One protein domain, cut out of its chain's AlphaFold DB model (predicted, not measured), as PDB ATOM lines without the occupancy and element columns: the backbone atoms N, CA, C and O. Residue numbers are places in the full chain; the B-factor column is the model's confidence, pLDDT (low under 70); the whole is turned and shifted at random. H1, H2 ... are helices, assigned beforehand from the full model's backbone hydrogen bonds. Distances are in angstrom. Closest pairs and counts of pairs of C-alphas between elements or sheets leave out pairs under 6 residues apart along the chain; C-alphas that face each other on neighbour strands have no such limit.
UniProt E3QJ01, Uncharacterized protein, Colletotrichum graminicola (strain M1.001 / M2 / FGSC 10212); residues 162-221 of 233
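Overview. This is residues 162 to 221 of the 233 residues of an uncharacterized protein of Colletotrichum graminicola (strain M1.001 / M2 / FGSC 10212) (UniProt E3QJ01). With little regular structure, this domain has two short helices, H1 and H2, side by side and running opposite ways, with loops of residues 162 to 174 and 193 to 204 over one side of the pair. The turn around Met 189 and the tail to Arg 221 lie at opposite ends of the long axis. The 60 printed residues hold H1, then H2, and no named strand; the class is all helix, with 20 residues in named elements. The whole is compact, with a radius of gyration of the C-alphas of 10.6 A, yet elongated, spanning 33 by 20 by 16 A.

Along the chain. H1, residues 176 to 185, begins at C-alpha 176 (-10.985, -50.252, 45.176) and is 14.5 A long. H2, residues 207 to 216, is 14.6 A long and ends at C-alpha 216 (-6.876, -40.202, 46.274).

Arrangement. H1 and H2 are close but not clearly touching; their closest C-alphas, of Lys 176 and Ile 214, are 7.5 A apart. Their shallow tilt is 20 degrees, opposite ways. In both, every O i to N i+4 pair is within hydrogen-bond range. Residues 196 to 197 pair with 203 to 204, antiparallel.

Size, cuts and confidence. The farthest C-alphas, of Met 189 and Arg 221, are 33.5 A apart. The printed part has no cut. The 21-residue link is long. Residues 189 and 220 to 221 are under pLDDT 70.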
ATOM      1  N   LYS A 162     -19.480 -47.236  38.718       92.44
ATOM      2  CA  LYS A 162     -18.565 -48.368  38.819       92.44
ATOM      3  C   LYS A 162     -17.127 -48.056  38.442       92.44
ATOM      4  O   LYS A 162     -16.854 -47.112  37.708       92.44
ATOM      5  N   TYR A 163     -16.204 -48.869  38.951       93.88
ATOM      6  CA  TYR A 163     -14.864 -48.939  38.378       93.88
ATOM      7  C   TYR A 163     -14.923 -49.768  37.094       93.88
ATOM      8  O   TYR A 163     -15.383 -50.910  37.136       93.88
ATOM      9  N   VAL A 164     -14.457 -49.198  35.984       94.94
ATOM     10  CA  VAL A 164     -14.462 -49.848  34.668       94.94
ATOM     11  C   VAL A 164     -13.051 -49.839  34.101       94.94
ATOM     12  O   VAL A 164     -12.456 -48.779  33.900       94.94
ATOM     13  N   CYS A 165     -12.517 -51.029  33.838       95.69
ATOM     14  CA  CYS A 165     -11.229 -51.200  33.175       95.69
ATOM     15  C   CYS A 165     -11.391 -51.102  31.650       95.69
ATOM     16  O   CYS A 165     -12.420 -51.507  31.112       95.69
ATOM     17  N   LYS A 166     -10.337 -50.695  30.928       94.06
ATOM     18  CA  LYS A 166     -10.274 -50.714  29.450       94.06
ATOM     19  C   LYS A 166     -10.537 -52.075  28.799       94.06
ATOM     20  O   LYS A 166     -10.725 -52.172  27.589       94.06
ATOM     21  N   CYS A 167     -10.484 -53.158  29.566       93.75
ATOM     22  CA  CYS A 167     -10.846 -54.475  29.062       93.75
ATOM     23  C   CYS A 167     -12.364 -54.747  29.097       93.75
ATOM     24  O   CYS A 167     -12.785 -55.835  28.699       93.75
ATOM     25  N   GLY A 168     -13.164 -53.784  29.572       92.50
ATOM     26  CA  GLY A 168     -14.600 -53.910  29.828       92.50
ATOM     27  C   GLY A 168     -14.938 -54.599  31.153       92.50
ATOM     28  O   GLY A 168     -16.100 -54.896  31.403       92.50
ATOM     29  N   HIS A 169     -13.944 -54.904  31.994       93.25
ATOM     30  CA  HIS A 169     -14.204 -55.491  33.304       93.25
ATOM     31  C   HIS A 169     -14.767 -54.439  34.258       93.25
ATOM     32  O   HIS A 169     -14.128 -53.415  34.518       93.25
ATOM     33  N   GLU A 170     -15.936 -54.746  34.810       92.38
ATOM     34  CA  GLU A 170     -16.565 -54.013  35.900       92.38
ATOM     35  C   GLU A 170     -16.499 -54.861  37.167       92.38
ATOM     36  O   GLU A 170     -16.876 -56.035  37.155       92.38
ATOM     37  N   ASP A 171     -16.037 -54.275  38.272       84.00
ATOM     38  CA  ASP A 171     -16.052 -54.966  39.558       84.00
ATOM     39  C   ASP A 171     -17.447 -54.845  40.199       84.00
ATOM     40  O   ASP A 171     -17.841 -53.734  40.576       84.00
ATOM     41  N   PRO A 172     -18.193 -55.951  40.374       78.12
ATOM     42  CA  PRO A 172     -19.536 -55.913  40.947       78.12
ATOM     43  C   PRO A 172     -19.542 -55.454  42.411       78.12
ATOM     44  O   PRO A 172     -20.520 -54.864  42.859       78.12
ATOM     45  N   ALA A 173     -18.456 -55.688  43.155       76.25
ATOM     46  CA  ALA A 173     -18.350 -55.302  44.560       76.25
ATOM     47  C   ALA A 173     -17.826 -53.869  44.743       76.25
ATOM     48  O   ALA A 173     -17.805 -53.360  45.861       76.25
ATOM     49  N   LEU A 174     -17.366 -53.211  43.671       80.44
ATOM     50  CA  LEU A 174     -16.913 -51.812  43.684       80.44
ATOM     51  C   LEU A 174     -15.835 -51.498  44.717       80.44
ATOM     52  O   LEU A 174     -15.650 -50.355  45.159       80.44
ATOM     53  N   ARG A 175     -15.081 -52.527  45.088       85.94
ATOM     54  CA  ARG A 175     -14.002 -52.396  46.042       85.94
ATOM     55  C   ARG A 175     -12.761 -51.967  45.292       85.94
ATOM     56  O   ARG A 175     -12.227 -52.703  44.472       85.94
ATOM     57  N   LYS A 176     -12.248 -50.801  45.677       91.25
ATOM     58  CA  LYS A 176     -10.985 -50.252  45.176       91.25
ATOM     59  C   LYS A 176      -9.876 -51.308  45.116       91.25
ATOM     60  O   LYS A 176      -9.238 -51.439  44.088       91.25
ATOM     61  N   TRP A 177      -9.702 -52.098  46.178       91.81
ATOM     62  CA  TRP A 177      -8.683 -53.151  46.240       91.81
ATOM     63  C   TRP A 177      -8.831 -54.230  45.160       91.81
ATOM     64  O   TRP A 177      -7.854 -54.583  44.506       91.81
ATOM     65  N   ASN A 178     -10.041 -54.757  44.968       93.69
ATOM     66  CA  ASN A 178     -10.300 -55.810  43.988       93.69
ATOM     67  C   ASN A 178     -10.048 -55.298  42.565       93.69
ATOM     68  O   ASN A 178      -9.392 -55.976  41.777       93.69
ATOM     69  N   TYR A 179     -10.498 -54.075  42.284       94.44
ATOM     70  CA  TYR A 179     -10.233 -53.406  41.020       94.44
ATOM     71  C   TYR A 179      -8.736 -53.135  40.797       94.44
ATOM     72  O   TYR A 179      -8.225 -53.429  39.724       94.44
ATOM     73  N   THR A 180      -7.991 -52.665  41.806       94.31
ATOM     74  CA  THR A 180      -6.528 -52.501  41.697       94.31
ATOM     75  C   THR A 180      -5.839 -53.837  41.422       94.31
ATOM     76  O   THR A 180      -5.057 -53.930  40.484       94.31
ATOM     77  N   ARG A 181      -6.220 -54.907  42.133       95.44
ATOM     78  CA  ARG A 181      -5.699 -56.256  41.871       95.44
ATOM     79  C   ARG A 181      -6.025 -56.735  40.455       95.44
ATOM     80  O   ARG A 181      -5.244 -57.473  39.858       95.44
ATOM     81  N   HIS A 182      -7.190 -56.366  39.922       95.19
ATOM     82  CA  HIS A 182      -7.514 -56.630  38.525       95.19
ATOM     83  C   HIS A 182      -6.565 -55.869  37.596       95.19
ATOM     84  O   HIS A 182      -6.008 -56.503  36.709       95.19
ATOM     85  N   LEU A 183      -6.345 -54.568  37.808       94.06
ATOM     86  CA  LEU A 183      -5.425 -53.767  36.992       94.06
ATOM     87  C   LEU A 183      -4.006 -54.348  36.977       94.06
ATOM     88  O   LEU A 183      -3.420 -54.446  35.904       94.06
ATOM     89  N   ASP A 184      -3.509 -54.824  38.120       94.19
ATOM     90  CA  ASP A 184      -2.181 -55.444  38.227       94.19
ATOM     91  C   ASP A 184      -2.048 -56.716  37.365       94.19
ATOM     92  O   ASP A 184      -0.976 -57.028  36.851       94.19
ATOM     93  N   ASN A 185      -3.146 -57.458  37.191       94.12
ATOM     94  CA  ASN A 185      -3.170 -58.722  36.447       94.12
ATOM     95  C   ASN A 185      -3.749 -58.590  35.029       94.12
ATOM     96  O   ASN A 185      -3.676 -59.530  34.230       94.12
ATOM     97  N   CYS A 186      -4.365 -57.455  34.698       93.56
ATOM     98  CA  CYS A 186      -5.066 -57.256  33.441       93.56
ATOM     99  C   CYS A 186      -4.067 -56.965  32.321       93.56
ATOM    100  O   CYS A 186      -3.753 -55.821  32.018       93.56
ATOM    101  N   LYS A 187      -3.621 -58.025  31.643       85.06
ATOM    102  CA  LYS A 187      -2.734 -57.937  30.470       85.06
ATOM    103  C   LYS A 187      -3.454 -57.598  29.160       85.06
ATOM    104  O   LYS A 187      -2.816 -57.555  28.112       85.06
ATOM    105  N   ARG A 188      -4.788 -57.451  29.168       78.75
ATOM    106  CA  ARG A 188      -5.537 -57.166  27.935       78.75
ATOM    107  C   ARG A 188      -5.157 -55.777  27.439       78.75
ATOM    108  O   ARG A 188      -5.415 -54.791  28.120       78.75
ATOM    109  N   MET A 189      -4.545 -55.775  26.258       58.88
ATOM    110  CA  MET A 189      -3.993 -54.600  25.608       58.88
ATOM    111  C   MET A 189      -5.036 -53.512  25.400       58.88
ATOM    112  O   MET A 189      -6.211 -53.794  25.142       58.88
ATOM    113  N   ASP A 190      -4.548 -52.281  25.510       71.94
ATOM    114  CA  ASP A 190      -5.253 -51.036  25.264       71.94
ATOM    115  C   ASP A 190      -6.071 -51.115  23.977       71.94
ATOM    116  O   ASP A 190      -5.561 -50.965  22.867       71.94
ATOM    117  N   ARG A 191      -7.377 -51.351  24.119       79.88
ATOM    118  CA  ARG A 191      -8.289 -51.166  22.999       79.88
ATOM    119  C   ARG A 191      -8.332 -49.668  22.700       79.88
ATOM    120  O   ARG A 191      -8.672 -48.900  23.609       79.88
ATOM    121  N   PRO A 192      -8.001 -49.235  21.471       84.19
ATOM    122  CA  PRO A 192      -8.099 -47.828  21.115       84.19
ATOM    123  C   PRO A 192      -9.541 -47.354  21.335       84.19
ATOM    124  O   PRO A 192     -10.496 -48.059  21.006       84.19
ATOM    125  N   GLY A 193      -9.689 -46.187  21.958       87.12
ATOM    126  CA  GLY A 193     -10.991 -45.599  22.286       87.12
ATOM    127  C   GLY A 193     -11.607 -46.037  23.619       87.12
ATOM    128  O   GLY A 193     -12.610 -45.454  24.018       87.12
ATOM    129  N   GLN A 194     -11.028 -47.003  24.345       92.81
ATOM    130  CA  GLN A 194     -11.464 -47.286  25.717       92.81
ATOM    131  C   GLN A 194     -10.686 -46.464  26.747       92.81
ATOM    132  O   GLN A 194      -9.489 -46.210  26.606       92.81
ATOM    133  N   VAL A 195     -11.382 -46.083  27.814       95.69
ATOM    134  CA  VAL A 195     -10.859 -45.294  28.933       95.69
ATOM    135  C   VAL A 195     -11.114 -46.028  30.242       95.69
ATOM    136  O   VAL A 195     -12.083 -46.774  30.381       95.69
ATOM    137  N   PHE A 196     -10.236 -45.822  31.214       95.25
ATOM    138  CA  PHE A 196     -10.459 -46.279  32.574       95.25
ATOM    139  C   PHE A 196     -11.456 -45.349  33.260       95.25
ATOM    140  O   PHE A 196     -11.233 -44.141  33.304       95.25
ATOM    141  N   THR A 197     -12.525 -45.895  33.833       95.19
ATOM    142  CA  THR A 197     -13.543 -45.097  34.533       95.19
ATOM    143  C   THR A 197     -13.461 -45.353  36.026       95.19
ATOM    144  O   THR A 197     -13.464 -46.495  36.484       95.19
ATOM    145  N   CYS A 198     -13.347 -44.284  36.807       94.50
ATOM    146  CA  CYS A 198     -13.367 -44.357  38.258       94.50
ATOM    147  C   CYS A 198     -14.806 -44.279  38.790       94.50
ATOM    148  O   CYS A 198     -15.665 -43.650  38.178       94.50
ATOM    149  N   ARG A 199     -15.060 -44.796  40.001       91.50
ATOM    150  CA  ARG A 199     -16.367 -44.687  40.680       91.50
ATOM    151  C   ARG A 199     -16.880 -43.254  40.913       91.50
ATOM    152  O   ARG A 199     -17.962 -43.102  41.459       91.50
ATOM    153  N   CYS A 200     -16.057 -42.229  40.686       90.50
ATOM    154  CA  CYS A 200     -16.464 -40.822  40.768       90.50
ATOM    155  C   CYS A 200     -16.920 -40.249  39.418       90.50
ATOM    156  O   CYS A 200     -17.255 -39.068  39.355       90.50
ATOM    157  N   GLY A 201     -16.889 -41.061  38.357       91.62
ATOM    158  CA  GLY A 201     -17.258 -40.683  36.996       91.62
ATOM    159  C   GLY A 201     -16.101 -40.127  36.167       91.62
ATOM    160  O   GLY A 201     -16.266 -39.956  34.965       91.62
ATOM    161  N   ASP A 202     -14.931 -39.873  36.765       93.81
ATOM    162  CA  ASP A 202     -13.763 -39.423  36.005       93.81
ATOM    163  C   ASP A 202     -13.241 -40.559  35.108       93.81
ATOM    164  O   ASP A 202     -12.989 -41.680  35.572       93.81
ATOM    165  N   ALA A 203     -13.061 -40.237  33.829       95.50
ATOM    166  CA  ALA A 203     -12.513 -41.120  32.811       95.50
ATOM    167  C   ALA A 203     -11.079 -40.707  32.457       95.50
ATOM    168  O   ALA A 203     -10.804 -39.535  32.198       95.50
ATOM    169  N   LEU A 204     -10.156 -41.667  32.461       95.56
ATOM    170  CA  LEU A 204      -8.725 -41.450  32.244       95.56
ATOM    171  C   LEU A 204      -8.206 -42.443  31.203       95.56
ATOM    172  O   LEU A 204      -8.504 -43.634  31.261       95.56
ATOM    173  N   SER A 205      -7.427 -41.966  30.235       94.56
ATOM    174  CA  SER A 205      -6.855 -42.802  29.173       94.56
ATOM    175  C   SER A 205      -5.627 -43.586  29.634       94.56
ATOM    176  O   SER A 205      -5.379 -44.674  29.128       94.56
ATOM    177  N   GLU A 206      -4.863 -43.079  30.597       94.44
ATOM    178  CA  GLU A 206      -3.602 -43.689  31.018       94.44
ATOM    179  C   GLU A 206      -3.737 -44.447  32.339       94.44
ATOM    180  O   GLU A 206      -4.317 -43.949  33.308       94.44
ATOM    181  N   LEU A 207      -3.159 -45.652  32.394       93.81
ATOM    182  CA  LEU A 207      -3.185 -46.491  33.593       93.81
ATOM    183  C   LEU A 207      -2.473 -45.831  34.791       93.81
ATOM    184  O   LEU A 207      -3.073 -45.817  35.868       93.81
ATOM    185  N   PRO A 208      -1.262 -45.244  34.657       95.50
ATOM    186  CA  PRO A 208      -0.592 -44.586  35.782       95.50
ATOM    187  C   PRO A 208      -1.417 -43.436  36.374       95.50
ATOM    188  O   PRO A 208      -1.612 -43.385  37.588       95.50
ATOM    189  N   ALA A 209      -1.979 -42.572  35.519       96.12
ATOM    190  CA  ALA A 209      -2.849 -41.475  35.942       96.12
ATOM    191  C   ALA A 209      -4.117 -41.989  36.642       96.12
ATOM    192  O   ALA A 209      -4.552 -41.436  37.653       96.12
ATOM    193  N   HIS A 210      -4.700 -43.082  36.140       95.69
ATOM    194  CA  HIS A 210      -5.865 -43.710  36.752       95.69
ATOM    195  C   HIS A 210      -5.563 -44.330  38.122       95.69
ATOM    196  O   HIS A 210      -6.348 -44.162  39.059       95.69
ATOM    197  N   LEU A 211      -4.420 -45.004  38.275       94.94
ATOM    198  CA  LEU A 211      -3.977 -45.558  39.555       94.94
ATOM    199  C   LEU A 211      -3.730 -44.459  40.591       94.94
ATOM    200  O   LEU A 211      -4.166 -44.598  41.737       94.94
ATOM    201  N   ASP A 212      -3.072 -43.368  40.197       95.81
ATOM    202  CA  ASP A 212      -2.834 -42.220  41.074       95.81
ATOM    203  C   ASP A 212      -4.150 -41.559  41.504       95.81
ATOM    204  O   ASP A 212      -4.442 -41.430  42.696       95.81
ATOM    205  N   HIS A 213      -5.042 -41.305  40.543       95.31
ATOM    206  CA  HIS A 213      -6.386 -40.814  40.821       95.31
ATOM    207  C   HIS A 213      -7.140 -41.721  41.804       95.31
ATOM    208  O   HIS A 213      -7.735 -41.234  42.765       95.31
ATOM    209  N   ILE A 214      -7.115 -43.045  41.613       94.12
ATOM    210  CA  ILE A 214      -7.801 -43.993  42.496       94.12
ATOM    211  C   ILE A 214      -7.259 -43.929  43.919       94.12
ATOM    212  O   ILE A 214      -8.047 -44.061  44.862       94.12
ATOM    213  N   LYS A 215      -5.945 -43.732  44.108       92.44
ATOM    214  CA  LYS A 215      -5.330 -43.618  45.440       92.44
ATOM    215  C   LYS A 215      -5.978 -42.500  46.253       92.44
ATOM    216  O   LYS A 215      -6.276 -42.740  47.427       92.44
ATOM    217  N   ASP A 216      -6.293 -41.377  45.619       91.50
ATOM    218  CA  ASP A 216      -6.876 -40.202  46.274       91.50
ATOM    219  C   ASP A 216      -8.398 -40.094  46.155       91.50
ATOM    220  O   ASP A 216      -9.061 -39.470  46.995       91.50
ATOM    221  N   CYS A 217      -8.978 -40.773  45.169       87.56
ATOM    222  CA  CYS A 217     -10.412 -40.906  45.011       87.56
ATOM    223  C   CYS A 217     -11.020 -41.601  46.239       87.56
ATOM    224  O   CYS A 217     -10.593 -42.673  46.676       87.56
ATOM    225  N   GLY A 218     -12.027 -40.959  46.836       78.81
ATOM    226  CA  GLY A 218     -12.702 -41.432  48.044       78.81
ATOM    227  C   GLY A 218     -12.117 -40.939  49.369       78.81
ATOM    228  O   GLY A 218     -12.819 -41.029  50.373       78.81
ATOM    229  N   LYS A 219     -10.902 -40.363  49.389       80.31
ATOM    230  CA  LYS A 219     -10.388 -39.645  50.576       80.31
ATOM    231  C   LYS A 219     -11.096 -38.301  50.765       80.31
ATOM    232  O   LYS A 219     -11.362 -37.877  51.888       80.31
ATOM    233  N   LYS A 220     -11.447 -37.635  49.658       62.97
ATOM    234  CA  LYS A 220     -12.301 -36.441  49.662       62.97
ATOM    235  C   LYS A 220     -13.726 -36.893  50.004       62.97
ATOM    236  O   LYS A 220     -14.403 -37.492  49.176       62.97
ATOM    237  N   ARG A 221     -14.106 -36.699  51.268       51.59
ATOM    238  CA  ARG A 221     -15.334 -37.185  51.919       51.59
ATOM    239  C   ARG A 221     -16.593 -37.166  51.039       51.59
ATOM    240  O   ARG A 221     -16.882 -36.177  50.363       51.59
TER     241      ARG A 221